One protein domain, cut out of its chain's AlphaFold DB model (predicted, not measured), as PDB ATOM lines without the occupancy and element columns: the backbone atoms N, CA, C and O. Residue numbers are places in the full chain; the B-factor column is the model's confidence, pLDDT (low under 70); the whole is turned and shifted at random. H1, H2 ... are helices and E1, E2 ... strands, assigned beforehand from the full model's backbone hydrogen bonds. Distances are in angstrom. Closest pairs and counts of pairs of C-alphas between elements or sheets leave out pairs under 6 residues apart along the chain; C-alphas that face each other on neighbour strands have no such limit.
ATOM      1  N   LEU A   3      52.553  39.358 152.087       86.56
ATOM      2  CA  LEU A   3      51.971  39.247 150.750       86.56
ATOM      3  C   LEU A   3      50.447  39.140 150.815       86.56
ATOM      4  O   LEU A   3      49.887  38.337 151.559       86.56
ATOM      5  N   LEU A   4      49.778  39.954 150.005       87.75
ATOM      6  CA  LEU A   4      48.339  39.908 149.769       87.75
ATOM      7  C   LEU A   4      48.074  39.870 148.265       87.75
ATOM      8  O   LEU A   4      48.857  40.403 147.486       87.75
ATOM      9  N   ILE A   5      46.975  39.253 147.849       89.50
ATOM     10  CA  ILE A   5      46.637  39.093 146.434       89.50
ATOM     11  C   ILE A   5      45.319  39.797 146.130       89.50
ATOM     12  O   ILE A   5      44.341  39.667 146.869       89.50
ATOM     13  N   GLU A   6      45.312  40.543 145.029       88.62
ATOM     14  CA  GLU A   6      44.160  41.255 144.493       88.62
ATOM     15  C   GLU A   6      42.934  40.335 144.376       88.62
ATOM     16  O   GLU A   6      42.988  39.268 143.763       88.62
ATOM     17  N   GLY A   7      41.810  40.753 144.959       81.38
ATOM     18  CA  GLY A   7      40.534  40.044 144.853       81.38
ATOM     19  C   GLY A   7      40.428  38.756 145.682       81.38
ATOM     20  O   GLY A   7      39.340  38.178 145.753       81.38
ATOM     21  N   TYR A   8      41.504  38.308 146.344       85.62
ATOM     22  CA  TYR A   8      41.481  37.102 147.173       85.62
ATOM     23  C   TYR A   8      40.799  37.342 148.528       85.62
ATOM     24  O   TYR A   8      40.982  38.372 149.184       85.62
ATOM     25  N   HIS A   9      40.027  36.352 148.977       84.12
ATOM     26  CA  HIS A   9      39.268  36.416 150.223       84.12
ATOM     27  C   HIS A   9      40.051  35.764 151.368       84.12
ATOM     28  O   HIS A   9      40.034  34.546 151.545       84.12
ATOM     29  N   TYR A  10      40.730  36.586 152.169       83.38
ATOM     30  CA  TYR A  10      41.530  36.109 153.298       83.38
ATOM     31  C   TYR A  10      40.684  35.793 154.534       83.38
ATOM     32  O   TYR A  10      39.772  36.538 154.910       83.38
ATOM     33  N   SER A  11      41.041  34.710 155.228       81.94
ATOM     34  CA  SER A  11      40.441  34.365 156.514       81.94
ATOM     35  C   SER A  11      40.778  35.423 157.576       81.94
ATOM     36  O   SER A  11      41.895  35.944 157.597       81.94
ATOM     37  N   PRO A  12      39.867  35.733 158.521       74.69
ATOM     38  CA  PRO A  12      40.130  36.727 159.557       74.69
ATOM     39  C   PRO A  12      41.407  36.490 160.362       74.69
ATOM     40  O   PRO A  12      42.052  37.465 160.723       74.69
ATOM     41  N   LYS A  13      41.766  35.223 160.603       77.75
ATOM     42  CA  LYS A  13      42.968  34.836 161.352       77.75
ATOM     43  C   LYS A  13      44.258  35.173 160.600       77.75
ATOM     44  O   LYS A  13      45.206  35.626 161.229       77.75
ATOM     45  N   ALA A  14      44.284  34.992 159.279       74.75
ATOM     46  CA  ALA A  14      45.483  35.205 158.466       74.75
ATOM     47  C   ALA A  14      45.903  36.685 158.382       74.75
ATOM     48  O   ALA A  14      47.074  36.989 158.185       74.75
ATOM     49  N   ILE A  15      44.952  37.608 158.556       76.19
ATOM     50  CA  ILE A  15      45.161  39.054 158.381       76.19
ATOM     51  C   ILE A  15      44.844  39.873 159.637       76.19
ATOM     52  O   ILE A  15      44.733  41.094 159.553       76.19
ATOM     53  N   ASP A  16      44.685  39.233 160.799       70.50
ATOM     54  CA  ASP A  16      44.353  39.920 162.057       70.50
ATOM     55  C   ASP A  16      45.450  40.918 162.468       70.50
ATOM     56  O   ASP A  16      45.164  42.058 162.841       70.50
ATOM     57  N   SER A  17      46.716  40.530 162.276       66.00
ATOM     58  CA  SER A  17      47.886  41.391 162.481       66.00
ATOM     59  C   SER A  17      47.940  42.558 161.488       66.00
ATOM     60  O   SER A  17      48.274  43.672 161.872       66.00
ATOM     61  N   LEU A  18      47.542  42.358 160.229       69.94
ATOM     62  CA  LEU A  18      47.560  43.395 159.185       69.94
ATOM     63  C   LEU A  18      46.372  44.368 159.288       69.94
ATOM     64  O   LEU A  18      46.491  45.552 158.968       69.94
ATOM     65  N   GLY A  19      45.212  43.880 159.734       59.75
ATOM     66  CA  GLY A  19      43.950  44.617 159.736       59.75
ATOM     67  C   GLY A  19      43.942  45.847 160.643       59.75
ATOM     68  O   GLY A  19      43.343  46.854 160.275       59.75
ATOM     69  N   ARG A  20      44.641  45.800 161.787       58.22
ATOM     70  CA  ARG A  20      44.753  46.934 162.727       58.22
ATOM     71  C   ARG A  20      45.746  48.013 162.271       58.22
ATOM     72  O   ARG A  20      45.627  49.159 162.683       58.22
ATOM     73  N   LEU A  21      46.695  47.651 161.407       56.66
ATOM     74  CA  LEU A  21      47.869  48.451 161.026       56.66
ATOM     75  C   LEU A  21      47.692  49.253 159.723       56.66
ATOM     76  O   LEU A  21      48.402  50.226 159.464       56.66
ATOM     77  N   MET A  22      46.716  48.862 158.907       60.06
ATOM     78  CA  MET A  22      46.456  49.439 157.584       60.06
ATOM     79  C   MET A  22      45.490  50.643 157.591       60.06
ATOM     80  O   MET A  22      45.295  51.251 156.541       60.06
ATOM     81  N   GLY A  23      44.919  51.018 158.746       59.94
ATOM     82  CA  GLY A  23      44.091  52.228 158.925       59.94
ATOM     83  C   GLY A  23      42.991  52.428 157.865       59.94
ATOM     84  O   GLY A  23      42.230  51.503 157.587       59.94
ATOM     85  N   ASP A  24      42.949  53.629 157.266       49.94
ATOM     86  CA  ASP A  24      41.949  54.162 156.309       49.94
ATOM     87  C   ASP A  24      41.807  53.406 154.972       49.94
ATOM     88  O   ASP A  24      40.998  53.773 154.117       49.94
ATOM     89  N   LEU A  25      42.582  52.343 154.746       55.59
ATOM     90  CA  LEU A  25      42.400  51.457 153.597       55.59
ATOM     91  C   LEU A  25      41.210  50.527 153.877       55.59
ATOM     92  O   LEU A  25      41.385  49.362 154.241       55.59
ATOM     93  N   THR A  26      40.004  51.082 153.725       49.88
ATOM     94  CA  THR A  26      38.710  50.459 154.032       49.88
ATOM     95  C   THR A  26      38.541  49.104 153.346       49.88
ATOM     96  O   THR A  26      38.656  48.992 152.123       49.88
ATOM     97  N   TRP A  27      38.224  48.081 154.138       54.41
ATOM     98  CA  TRP A  27      37.695  46.804 153.661       54.41
ATOM     99  C   TRP A  27      36.286  47.041 153.102       54.41
ATOM    100  O   TRP A  27      35.490  47.695 153.776       54.41
ATOM    101  N   ARG A  28      35.954  46.548 151.900       42.50
ATOM    102  CA  ARG A  28      34.551  46.576 151.449       42.50
ATOM    103  C   ARG A  28      33.745  45.539 152.238       42.50
ATOM    104  O   ARG A  28      34.184  44.403 152.384       42.50
ATOM    105  N   ASP A  29      32.605  45.976 152.767       38.66
ATOM    106  CA  ASP A  29      31.450  45.200 153.235       38.66
ATOM    107  C   ASP A  29      31.718  43.762 153.688       38.66
ATOM    108  O   ASP A  29      31.553  42.826 152.916       38.66
ATOM    109  N   GLY A  30      32.083  43.566 154.960       45.62
ATOM    110  CA  GLY A  30      31.983  42.269 155.656       45.62
ATOM    111  C   GLY A  30      32.841  41.105 155.125       45.62
ATOM    112  O   GLY A  30      33.028  40.120 155.840       45.62
ATOM    113  N   THR A  31      33.424  41.221 153.932       44.72
ATOM    114  CA  THR A  31      34.272  40.238 153.259       44.72
ATOM    115  C   THR A  31      35.606  40.894 152.930       44.72
ATOM    116  O   THR A  31      35.696  41.828 152.141       44.72
ATOM    117  N   LYS A  32      36.661  40.419 153.593       55.38
ATOM    118  CA  LYS A  32      37.994  41.024 153.658       55.38
ATOM    119  C   LYS A  32      38.807  40.852 152.356       55.38
ATOM    120  O   LYS A  32      39.886  40.268 152.381       55.38
ATOM    121  N   SER A  33      38.296  41.342 151.228       54.19
ATOM    122  CA  SER A  33      39.001  41.384 149.940       54.19
ATOM    123  C   SER A  33      39.509  42.802 149.647       54.19
ATOM    124  O   SER A  33      38.828  43.793 149.928       54.19
ATOM    125  N   LYS A  34      40.735  42.908 149.120       65.19
ATOM    126  CA  LYS A  34      41.360  44.160 148.670       65.19
ATOM    127  C   LYS A  34      41.666  44.047 147.177       65.19
ATOM    128  O   LYS A  34      42.277  43.074 146.757       65.19
ATOM    129  N   ASN A  35      41.320  45.080 146.413       73.56
ATOM    130  CA  ASN A  35      41.675  45.197 144.989       73.56
ATOM    131  C   ASN A  35      42.930  46.053 144.770       73.56
ATOM    132  O   ASN A  35      43.160  46.575 143.689       73.56
ATOM    133  N   TYR A  36      43.733  46.239 145.817       85.50
ATOM    134  CA  TYR A  36      44.972  46.983 145.673       85.50
ATOM    135  C   TYR A  36      46.027  46.120 144.990       85.50
ATOM    136  O   TYR A  36      46.062  44.911 145.206       85.50
ATOM    137  N   VAL A  37      46.907  46.759 144.227       90.44
ATOM    138  CA  VAL A  37      48.162  46.178 143.737       90.44
ATOM    139  C   VAL A  37      49.277  47.197 143.964       90.44
ATOM    140  O   VAL A  37      49.069  48.390 143.743       90.44
ATOM    141  N   GLY A  38      50.441  46.753 144.442       89.56
ATOM    142  CA  GLY A  38      51.596  47.611 144.704       89.56
ATOM    143  C   GLY A  38      52.258  47.389 146.061       89.56
ATOM    144  O   GLY A  38      52.275  46.280 146.591       89.56
ATOM    145  N   TYR A  39      52.834  48.458 146.599       87.38
ATOM    146  CA  TYR A  39      53.716  48.457 147.762       87.38
ATOM    147  C   TYR A  39      53.151  49.320 148.892       87.38
ATOM    148  O   TYR A  39      52.713  50.448 148.656       87.38
ATOM    149  N   TYR A  40      53.214  48.812 150.122       84.69
ATOM    150  CA  TYR A  40      52.897  49.562 151.332       84.69
ATOM    151  C   TYR A  40      53.864  49.210 152.460       84.69
ATOM    152  O   TYR A  40      54.048  48.044 152.795       84.69
ATOM    153  N   TYR A  41      54.413  50.225 153.108       82.12
ATOM    154  CA  TYR A  41      55.233  50.111 154.300       82.12
ATOM    155  C   TYR A  41      54.630  50.920 155.447       82.12
ATOM    156  O   TYR A  41      54.118  52.026 155.256       82.12
ATOM    157  N   SER A  42      54.706  50.362 156.656       76.44
ATOM    158  CA  SER A  42      54.276  51.013 157.894       76.44
ATOM    159  C   SER A  42      55.290  50.759 158.998       76.44
ATOM    160  O   SER A  42      55.572  49.604 159.320       76.44
ATOM    161  N   ALA A  43      55.765  51.828 159.640       75.31
ATOM    162  CA  ALA A  43      56.688  51.732 160.773       75.31
ATOM    163  C   ALA A  43      56.085  50.954 161.955       75.31
ATOM    164  O   ALA A  43      56.798  50.279 162.686       75.31
ATOM    165  N   GLN A  44      54.758  50.982 162.113       73.50
ATOM    166  CA  GLN A  44      54.071  50.213 163.154       73.50
ATOM    167  C   GLN A  44      54.077  48.699 162.891       73.50
ATOM    168  O   GLN A  44      53.990  47.919 163.835       73.50
ATOM    169  N   LEU A  45      54.117  48.287 161.616       73.69
ATOM    170  CA  LEU A  45      54.221  46.876 161.234       73.69
ATOM    171  C   LEU A  45      55.688  46.428 161.265       73.69
ATOM    172  O   LEU A  45      55.954  45.258 161.514       73.69
ATOM    173  N   GLY A  46      56.615  47.353 160.997       72.31
ATOM    174  CA  GLY A  46      58.040  47.062 160.854       72.31
ATOM    175  C   GLY A  46      58.373  46.248 159.600       72.31
ATOM    176  O   GLY A  46      59.492  45.770 159.474       72.31
ATOM    177  N   ASP A  47      57.420  46.077 158.678       73.25
ATOM    178  CA  ASP A  47      57.554  45.217 157.500       73.25
ATOM    179  C   ASP A  47      56.830  45.832 156.287       73.25
ATOM    180  O   ASP A  47      55.974  46.718 156.412       73.25
ATOM    181  N   CYS A  48      57.183  45.349 155.101       78.75
ATOM    182  CA  CYS A  48      56.563  45.690 153.829       78.75
ATOM    183  C   CYS A  48      55.391  44.746 153.538       78.75
ATOM    184  O   CYS A  48      55.487  43.532 153.718       78.75
ATOM    185  N   VAL A  49      54.299  45.301 153.021       83.62
ATOM    186  CA  VAL A  49      53.150  44.567 152.495       83.62
ATOM    187  C   VAL A  49      53.103  44.777 150.987       83.62
ATOM    188  O   VAL A  49      52.900  45.898 150.515       83.62
ATOM    189  N   PHE A  50      53.263  43.695 150.233       87.62
ATOM    190  CA  PHE A  50      53.074  43.699 148.789       87.62
ATOM    191  C   PHE A  50      51.690  43.182 148.429       87.62
ATOM    192  O   PHE A  50      51.254  42.131 148.900       87.62
ATOM    193  N   PHE A  51      51.012  43.927 147.565       89.19
ATOM    194  CA  PHE A  51      49.754  43.532 146.962       89.19
ATOM    195  C   PHE A  51      50.030  43.062 145.539       89.19
ATOM    196  O   PHE A  51      50.414  43.868 144.690       89.19
ATOM    197  N   LEU A  52      49.874  41.770 145.283       92.19
ATOM    198  CA  LEU A  52      50.137  41.161 143.986       92.19
ATOM    199  C   LEU A  52      48.882  41.141 143.108       92.19
ATOM    200  O   LEU A  52      47.779  40.948 143.625       92.19
ATOM    201  N   PRO A  53      49.034  41.272 141.780       92.62
ATOM    202  CA  PRO A  53      47.925  41.115 140.847       92.62
ATOM    203  C   PRO A  53      47.401  39.676 140.848       92.62
ATOM    204  O   PRO A  53      48.168  38.723 140.989       92.62
ATOM    205  N   LYS A  54      46.101  39.499 140.594       90.25
ATOM    206  CA  LYS A  54      45.430  38.180 140.607       90.25
ATOM    207  C   LYS A  54      45.979  37.144 139.611       90.25
ATOM    208  O   LYS A  54      45.661  35.968 139.738       90.25
ATOM    209  N   VAL A  55      46.810  37.547 138.642       89.81
ATOM    210  CA  VAL A  55      47.447  36.647 137.652       89.81
ATOM    211  C   VAL A  55      48.377  35.602 138.276       89.81
ATOM    212  O   VAL A  55      48.726  34.631 137.619       89.81
ATOM    213  N   VAL A  56      48.760  35.762 139.546       89.50
ATOM    214  CA  VAL A  56      49.558  34.765 140.282       89.50
ATOM    215  C   VAL A  56      48.728  33.594 140.836       89.50
ATOM    216  O   VAL A  56      49.303  32.604 141.293       89.50
ATOM    217  N   LEU A  57      47.393  33.706 140.839       89.00
ATOM    218  CA  LEU A  57      46.474  32.684 141.358       89.00
ATOM    219  C   LEU A  57      46.070  31.703 140.272       89.00
ATOM    220  O   LEU A  57      45.748  32.144 139.180       89.00
ATOM    221  N   SER A  58      45.971  30.420 140.596       85.25
ATOM    222  CA  SER A  58      45.323  29.414 139.754       85.25
ATOM    223  C   SER A  58      43.803  29.491 139.770       85.25
ATOM    224  O   SER A  58      43.205  30.211 140.571       85.25
ATOM    225  N   GLU A  59      43.171  28.716 138.890       79.44
ATOM    226  CA  GLU A  59      41.718  28.562 138.797       79.44
ATOM    227  C   GLU A  59      41.126  28.112 140.142       79.44
ATOM    228  O   GLU A  59      40.068  28.579 140.554       79.44
ATOM    229  N   ASN A  60      41.883  27.301 140.888       83.00
ATOM    230  CA  ASN A  60      41.537  26.840 142.233       83.00
ATOM    231  C   ASN A  60      41.846  27.871 143.338       83.00
ATOM    232  O   ASN A  60      41.711  27.566 144.523       83.00
ATOM    233  N   GLY A  61      42.303  29.075 142.983       84.81
ATOM    234  CA  GLY A  61      42.666  30.134 143.925       84.81
ATOM    235  C   GLY A  61      43.986  29.901 144.664       84.81
ATOM    236  O   GLY A  61      44.199  30.502 145.716       84.81
ATOM    237  N   LEU A  62      44.868  29.037 144.147       88.94
ATOM    238  CA  LEU A  62      46.172  28.741 144.751       88.94
ATOM    239  C   LEU A  62      47.274  29.602 144.126       88.94
ATOM    240  O   LEU A  62      47.348  29.733 142.907       88.94
ATOM    241  N   LEU A  63      48.183  30.135 144.937       87.69
ATOM    242  CA  LEU A  63      49.385  30.812 144.455       87.69
ATOM    243  C   LEU A  63      50.288  29.797 143.734       87.69
ATOM    244  O   LEU A  63      50.644  28.761 144.304       87.69
ATOM    245  N   PHE A  64      50.616  30.082 142.470       83.62
ATOM    246  CA  PHE A  64      51.384  29.200 141.574       83.62
ATOM    247  C   PHE A  64      50.818  27.778 141.420       83.62
ATOM    248  O   PHE A  64      51.559  26.844 141.117       83.62
ATOM    249  N   GLY A  65      49.520  27.596 141.681       83.44
ATOM    250  CA  GLY A  65      48.871  26.283 141.657       83.44
ATOM    251  C   GLY A  65      49.181  25.385 142.861       83.44
ATOM    252  O   GLY A  65      48.694  24.260 142.904       83.44
ATOM    253  N   ARG A  66      49.961  25.858 143.849       85.56
ATOM    254  CA  ARG A  66      50.495  25.018 144.939       85.56
ATOM    255  C   ARG A  66      50.130  25.509 146.335       85.56
ATOM    256  O   ARG A  66      49.758  24.701 147.180       85.56
ATOM    257  N   TYR A  67      50.228  26.813 146.591       87.31
ATOM    258  CA  TYR A  67      50.109  27.349 147.948       87.31
ATOM    259  C   TYR A  67      48.750  27.998 148.187       87.31
ATOM    260  O   TYR A  67      48.276  28.791 147.373       87.31
ATOM    261  N   ASN A  68      48.133  27.728 149.335       88.25
ATOM    262  CA  ASN A  68      46.956  28.477 149.762       88.25
ATOM    263  C   ASN A  68      47.392  29.886 150.198       88.25
ATOM    264  O   ASN A  68      48.212  29.992 151.114       88.25
ATOM    265  N   PRO A  69      46.842  30.974 149.623       88.94
ATOM    266  CA  PRO A  69      47.245  32.329 149.989       88.94
ATOM    267  C   PRO A  69      47.125  32.649 151.486       88.94
ATOM    268  O   PRO A  69      47.877  33.486 151.977       88.94
ATOM    269  N   ASN A  70      46.233  31.983 152.235       86.56
ATOM    270  CA  ASN A  70      46.127  32.169 153.690       86.56
ATOM    271  C   ASN A  70      47.387  31.733 154.451       86.56
ATOM    272  O   ASN A  70      47.681  32.311 155.497       86.56
ATOM    273  N   ASP A  71      48.111  30.740 153.939       85.19
ATOM    274  CA  ASP A  71      49.261  30.138 154.620       85.19
ATOM    275  C   ASP A  71      50.569  30.879 154.302       85.19
ATOM    276  O   ASP A  71      51.533  30.797 155.061       85.19
ATOM    277  N   VAL A  72      50.577  31.662 153.218       84.19
ATOM    278  CA  VAL A  72      51.759  32.351 152.664       84.19
ATOM    279  C   VAL A  72      51.669  33.876 152.745       84.19
ATOM    280  O   VAL A  72      52.410  34.585 152.069       84.19
ATOM    281  N   VAL A  73      50.777  34.401 153.595       84.69
ATOM    282  CA  VAL A  73      50.759  35.837 153.934       84.69
ATOM    283  C   VAL A  73      52.114  36.275 154.487       84.69
ATOM    284  O   VAL A  73      52.537  37.401 154.253       84.69
ATOM    285  N   ASP A  74      52.777  35.385 155.223       82.62
ATOM    286  CA  ASP A  74      54.121  35.566 155.752       82.62
ATOM    287  C   ASP A  74      55.110  34.840 154.838       82.62
ATOM    288  O   ASP A  74      55.189  33.611 154.866       82.62
ATOM    289  N   VAL A  75      55.796  35.586 153.971       76.88
ATOM    290  CA  VAL A  75      56.568  35.006 152.859       76.88
ATOM    291  C   VAL A  75      57.793  34.252 153.380       76.88
ATOM    292  O   VAL A  75      58.212  33.274 152.766       76.88
ATOM    293  N   GLU A  76      58.317  34.617 154.552       73.56
ATOM    294  CA  GLU A  76      59.392  33.882 155.228       73.56
ATOM    295  C   GLU A  76      59.038  32.402 155.469       73.56
ATOM    296  O   GLU A  76      59.900  31.533 155.359       73.56
ATOM    297  N   LYS A  77      57.755  32.078 155.685       70.94
ATOM    298  CA  LYS A  77      57.308  30.692 155.915       70.94
ATOM    299  C   LYS A  77      57.423  29.797 154.680       70.94
ATOM    300  O   LYS A  77      57.408  28.576 154.823       70.94
ATOM    301  N   LEU A  78      57.541  30.373 153.479       71.19
ATOM    302  CA  LEU A  78      57.767  29.604 152.250       71.19
ATOM    303  C   LEU A  78      59.149  28.946 152.236       71.19
ATOM    304  O   LEU A  78      59.279  27.832 151.729       71.19
ATOM    305  N   GLN A  79      60.162  29.596 152.822       66.38
ATOM    306  CA  GLN A  79      61.531  29.071 152.867       66.38
ATOM    307  C   GLN A  79      61.654  27.839 153.771       66.38
ATOM    308  O   GLN A  79      62.513  26.992 153.552       66.38
ATOM    309  N   GLU A  80      60.789  27.724 154.779       62.09
ATOM    310  CA  GLU A  80      60.934  26.739 155.851       62.09
ATOM    311  C   GLU A  80      60.362  25.349 155.510       62.09
ATOM    312  O   GLU A  80      60.536  24.435 156.314       62.09
ATOM    313  N   ASN A  81      59.668  25.150 154.370       51.62
ATOM    314  CA  ASN A  81      58.783  23.975 154.258       51.62
ATOM    315  C   ASN A  81      58.516  23.310 152.889       51.62
ATOM    316  O   ASN A  81      57.592  22.500 152.822       51.62
ATOM    317  N   THR A  82      59.264  23.548 151.802       57.09
ATOM    318  CA  THR A  82      59.015  22.811 150.532       57.09
ATOM    319  C   THR A  82      60.244  22.629 149.634       57.09
ATOM    320  O   THR A  82      61.209  23.380 149.732       57.09
ATOM    321  N   GLU A  83      60.168  21.659 148.711       62.34
ATOM    322  CA  GLU A  83      61.151  21.373 147.643       62.34
ATOM    323  C   GLU A  83      61.506  22.605 146.782       62.34
ATOM    324  O   GLU A  83      62.631  22.714 146.306       62.34
ATOM    325  N   TYR A  84      60.579  23.563 146.646       60.59
ATOM    326  CA  TYR A  84      60.700  24.742 145.774       60.59
ATOM    327  C   TYR A  84      60.696  26.086 146.528       60.59
ATOM    328  O   TYR A  84      60.762  27.148 145.907       60.59
ATOM    329  N   GLY A  85      60.641  26.060 147.865       71.25
ATOM    330  CA  GLY A  85      60.397  27.240 148.703       71.25
ATOM    331  C   GLY A  85      61.397  28.382 148.500       71.25
ATOM    332  O   GLY A  85      61.004  29.547 148.461       71.25
ATOM    333  N   THR A  86      62.680  28.063 148.301       72.62
ATOM    334  CA  THR A  86      63.731  29.064 148.052       72.62
ATOM    335  C   THR A  86      63.590  29.724 146.680       72.62
ATOM    336  O   THR A  86      63.702  30.943 146.583       72.62
ATOM    337  N   SER A  87      63.308  28.952 145.628       76.44
ATOM    338  CA  SER A  87      63.172  29.493 144.269       76.44
ATOM    339  C   SER A  87      61.901  30.332 144.118       76.44
ATOM    340  O   SER A  87      61.943  31.459 143.621       76.44
ATOM    341  N   ASP A  88      60.771  29.852 144.653       82.31
ATOM    342  CA  ASP A  88      59.515  30.610 144.670       82.31
ATOM    343  C   ASP A  88      59.652  31.915 145.478       82.31
ATOM    344  O   ASP A  88      59.106  32.948 145.081       82.31
ATOM    345  N   TYR A  89      60.423  31.903 146.572       79.69
ATOM    346  CA  TYR A  89      60.752  33.105 147.341       79.69
ATOM    347  C   TYR A  89      61.542  34.124 146.505       79.69
ATOM    348  O   TYR A  89      61.151  35.292 146.424       79.69
ATOM    349  N   GLN A  90      62.618  33.688 145.839       77.69
ATOM    350  CA  GLN A  90      63.429  34.540 144.958       77.69
ATOM    351  C   GLN A  90      62.598  35.111 143.806       77.69
ATOM    352  O   GLN A  90      62.683  36.302 143.486       77.69
ATOM    353  N   PHE A  91      61.741  34.281 143.211       83.75
ATOM    354  CA  PHE A  91      60.814  34.697 142.172       83.75
ATOM    355  C   PHE A  91      59.857  35.785 142.666       83.75
ATOM    356  O   PHE A  91      59.726  36.814 142.004       83.75
ATOM    357  N   LEU A  92      59.201  35.583 143.814       84.81
ATOM    358  CA  LEU A  92      58.263  36.548 144.394       84.81
ATOM    359  C   LEU A  92      58.948  37.880 144.680       84.81
ATOM    360  O   LEU A  92      58.409  38.931 144.338       84.81
ATOM    361  N   TYR A  93      60.154  37.837 145.240       78.81
ATOM    362  CA  TYR A  93      60.958  39.027 145.459       78.81
ATOM    363  C   TYR A  93      61.215  39.770 144.135       78.81
ATOM    364  O   TYR A  93      60.796  40.920 143.971       78.81
ATOM    365  N   LYS A  94      61.780  39.096 143.126       81.00
ATOM    366  CA  LYS A  94      62.027  39.687 141.799       81.00
ATOM    367  C   LYS A  94      60.744  40.226 141.153       81.00
ATOM    368  O   LYS A  94      60.756  41.300 140.551       81.00
ATOM    369  N   PHE A  95      59.634  39.512 141.312       88.50
ATOM    370  CA  PHE A  95      58.323  39.904 140.805       88.50
ATOM    371  C   PHE A  95      57.815  41.190 141.457       88.50
ATOM    372  O   PHE A  95      57.372  42.091 140.748       88.50
ATOM    373  N   THR A  96      57.934  41.325 142.780       87.00
ATOM    374  CA  THR A  96      57.531  42.548 143.497       87.00
ATOM    375  C   THR A  96      58.339  43.772 143.066       87.00
ATOM    376  O   THR A  96      57.772  44.854 142.910       87.00
ATOM    377  N   VAL A  97      59.635  43.601 142.787       82.69
ATOM    378  CA  VAL A  97      60.494  44.670 142.260       82.69
ATOM    379  C   VAL A  97      60.036  45.109 140.871       82.69
ATOM    380  O   VAL A  97      59.873  46.307 140.626       82.69
ATOM    381  N   TRP A  98      59.791  44.163 139.960       87.88
ATOM    382  CA  TRP A  98      59.278  44.481 138.624       87.88
ATOM    383  C   TRP A  98      57.898  45.125 138.669       87.88
ATOM    384  O   TRP A  98      57.662  46.096 137.954       87.88
ATOM    385  N   LEU A  99      57.016  44.636 139.542       91.81
ATOM    386  CA  LEU A  99      55.683  45.189 139.747       91.81
ATOM    387  C   LEU A  99      55.767  46.653 140.179       91.81
ATOM    388  O   LEU A  99      55.124  47.518 139.590       91.81
ATOM    389  N   TYR A 100      56.614  46.941 141.165       88.06
ATOM    390  CA  TYR A 100      56.840  48.293 141.649       88.06
ATOM    391  C   TYR A 100      57.423  49.219 140.567       88.06
ATOM    392  O   TYR A 100      56.927  50.331 140.378       88.06
ATOM    393  N   ARG A 101      58.422  48.755 139.800       84.94
ATOM    394  CA  ARG A 101      58.982  49.511 138.664       84.94
ATOM    395  C   ARG A 101      57.930  49.782 137.585       84.94
ATOM    396  O   ARG A 101      57.856  50.900 137.083       84.94
ATOM    397  N   GLY A 102      57.085  48.799 137.276       89.62
ATOM    398  CA  GLY A 102      55.961  48.957 136.354       89.62
ATOM    399  C   GLY A 102      54.953  50.000 136.841       89.62
ATOM    400  O   GLY A 102      54.531  50.850 136.066       89.62
ATOM    401  N   LEU A 103      54.620  50.013 138.135       90.88
ATOM    402  CA  LEU A 103      53.745  51.041 138.710       90.88
ATOM    403  C   LEU A 103      54.365  52.440 138.650       90.88
ATOM    404  O   LEU A 103      53.667  53.398 138.331       90.88
ATOM    405  N   LYS A 104      55.667  52.578 138.918       86.12
ATOM    406  CA  LYS A 104      56.375  53.860 138.769       86.12
ATOM    407  C   LYS A 104      56.345  54.367 137.331       86.12
ATOM    408  O   LYS A 104      56.094  55.551 137.117       86.12
ATOM    409  N   GLU A 105      56.555  53.483 136.362       86.75
ATOM    410  CA  GLU A 105      56.452  53.834 134.946       86.75
ATOM    411  C   GLU A 105      55.023  54.257 134.575       86.75
ATOM    412  O   GLU A 105      54.835  55.268 133.899       86.75
ATOM    413  N   PHE A 106      54.008  53.567 135.105       90.25
ATOM    414  CA  PHE A 106      52.610  53.961 134.932       90.25
ATOM    415  C   PHE A 106      52.325  55.354 135.497       90.25
ATOM    416  O   PHE A 106      51.704  56.159 134.808       90.25
ATOM    417  N   VAL A 107      52.805  55.666 136.706       88.75
ATOM    418  CA  VAL A 107      52.673  57.003 137.317       88.75
ATOM    419  C   VAL A 107      53.375  58.066 136.475       88.75
ATOM    420  O   VAL A 107      52.825  59.141 136.262       88.75
ATOM    421  N   ARG A 108      54.567  57.765 135.946       85.31
ATOM    422  CA  ARG A 108      55.314  58.677 135.069       85.31
ATOM    423  C   ARG A 108      54.544  59.000 133.786       85.31
ATOM    424  O   ARG A 108      54.594  60.134 133.321       85.31
ATOM    425  N   LEU A 109      53.871  58.006 133.206       83.62
ATOM    426  CA  LEU A 109      53.081  58.158 131.981       83.62
ATOM    427  C   LEU A 109      51.675  58.727 132.236       83.62
ATOM    428  O   LEU A 109      51.110  59.348 131.340       83.62
ATOM    429  N   ASN A 110      51.129  58.548 133.442       84.31
ATOM    430  CA  ASN A 110      49.767  58.930 133.822       84.31
ATOM    431  C   ASN A 110      49.748  59.680 135.176       84.31
ATOM    432  O   ASN A 110      49.188  59.166 136.150       84.31
ATOM    433  N   PRO A 111      50.346  60.885 135.266       80.12
ATOM    434  CA  PRO A 111      50.526  61.597 136.536       80.12
ATOM    435  C   PRO A 111      49.204  61.983 137.220       80.12
ATOM    436  O   PRO A 111      49.125  61.966 138.444       80.12
ATOM    437  N   ASP A 112      48.154  62.260 136.442       79.69
ATOM    438  CA  ASP A 112      46.844  62.711 136.945       79.69
ATOM    439  C   ASP A 112      45.854  61.556 137.198       79.69
ATOM    440  O   ASP A 112      44.642  61.754 137.320       79.69
ATOM    441  N   SER A 113      46.344  60.316 137.236       83.12
ATOM    442  CA  SER A 113      45.495  59.133 137.337       83.12
ATOM    443  C   SER A 113      44.876  58.973 138.729       83.12
ATOM    444  O   SER A 113      45.563  58.687 139.710       83.12
ATOM    445  N   GLY A 114      43.544  59.066 138.815       81.69
ATOM    446  CA  GLY A 114      42.799  58.967 140.079       81.69
ATOM    447  C   GLY A 114      42.827  57.592 140.763       81.69
ATOM    448  O   GLY A 114      42.395  57.475 141.911       81.69
ATOM    449  N   ILE A 115      43.329  56.546 140.093       84.69
ATOM    450  CA  ILE A 115      43.434  55.194 140.674       84.69
ATOM    451  C   ILE A 115      44.695  55.006 141.518       84.69
ATOM    452  O   ILE A 115      44.766  54.044 142.294       84.69
ATOM    453  N   VAL A 116      45.685  55.889 141.348       85.69
ATOM    454  CA  VAL A 116      46.966  55.858 142.052       85.69
ATOM    455  C   VAL A 116      46.776  56.484 143.426       85.69
ATOM    456  O   VAL A 116      46.365  57.633 143.562       85.69
TER     457      VAL A 116
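AT A GLANCE: This is residues 3 to 116 of the 772 residues of an uncharacterized protein of Prevotella ruminicola (strain ATCC 19189 / JCM 8958 / 23) (UniProt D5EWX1). One long helix, H3, crosses one face of a small sheet of three strands and runs on past it at both ends, making the longest axis of the domain. The sheet lies in the middle; H3 covers one of its faces, the short helix H1 lies away from H3 beyond the other face, and the short helix H2 packs on the first residues of H3 at one end, while residues 108 to 114 stick out at the other. The printed part has 114 residues with three named helices and three named strands, in the order E1, H1, E2, E3, H2, H3, and the mixed sheet has the order E1, E3, E2. The class is mixed, helices and strands, though under half of the residues, 48 of 114, are in named elements. The whole is compact, with a radius of gyration of the C-alphas of 14.6 A and spans of 45 by 32 by 31 A.

IN THESE COORDINATES: The strand E1, residues 3 to 5, comes first, with C-alpha 3 at (51.971, 39.247, 150.750). The helix H1 is residues 16 to 19 and has a length of 5.3 A. The strand E2, residues 37 to 42, is 16.2 A long and begins with C-alpha 37 at (48.162, 46.178, 143.737). The strand E3, residues 47 to 52, is 15.9 A long. The helix H2, residues 76 to 79, measures 5.8 A. The helix H3, residues 85 to 109, is 35.9 A long and ends with C-alpha 109 at (53.081, 58.158, 131.981).

HOW THE PARTS SIT: E1, an edge strand, is the parallel neighbour of E3, with 23 degrees between their directions; N 4 and O 50 are 2.9 A apart and N 52 and O 4 are 2.8 A apart, both within hydrogen-bond range. E3, the inner strand, forms a hairpin with the other edge strand, E2; the two are antiparallel at 169 degrees, with N 49 and O 40 2.8 A apart and N 38 and O 51 2.9 A apart, within hydrogen-bond range. H3 is on one face of this sheet, in two layers, a helix layer and a sheet layer, at a height over the sheet of 9.0 A. It runs across the strands, at 67 degrees to E1 on the local plane. It lies over E1 and E2, and only just over E3, on which 3 of its C-alphas fall. The closest C-alphas of E2 and H3 are those of Gly 38 and Tyr 100, 6.1 A apart; those of E3 and H3 are Phe 50 and Thr 96, 7.0 A apart. H2 touches H3, which meets it with residues 85 to 89 alone; the closest C-alphas are those of Gln 79 and Gly 85, 4.7 A apart. H2 is not on the sheet. H1 is not on the sheet either, and it is apart from E3, H2 and H3. In H3 every O i to N i+4 pair is within hydrogen-bond range; H1 and H2 are too short for such a pair, and their single O i to N i+3 pair is within range in H2 but not in H1.

THE WHOLE: The two C-alphas farthest apart are those of Glu 83 and Asp 112, 45.0 A. The printed part has no cut. The links from H1 to E2, with 17 residues, and from E3 to H2, with 23, are long; those from E2 to E3 and from H2 to H3 are tight. Residues 108 to 114 stand free. The mean pLDDT of the printed part is 77.5, and residues 17 to 34 and 79 to 84 are under 70.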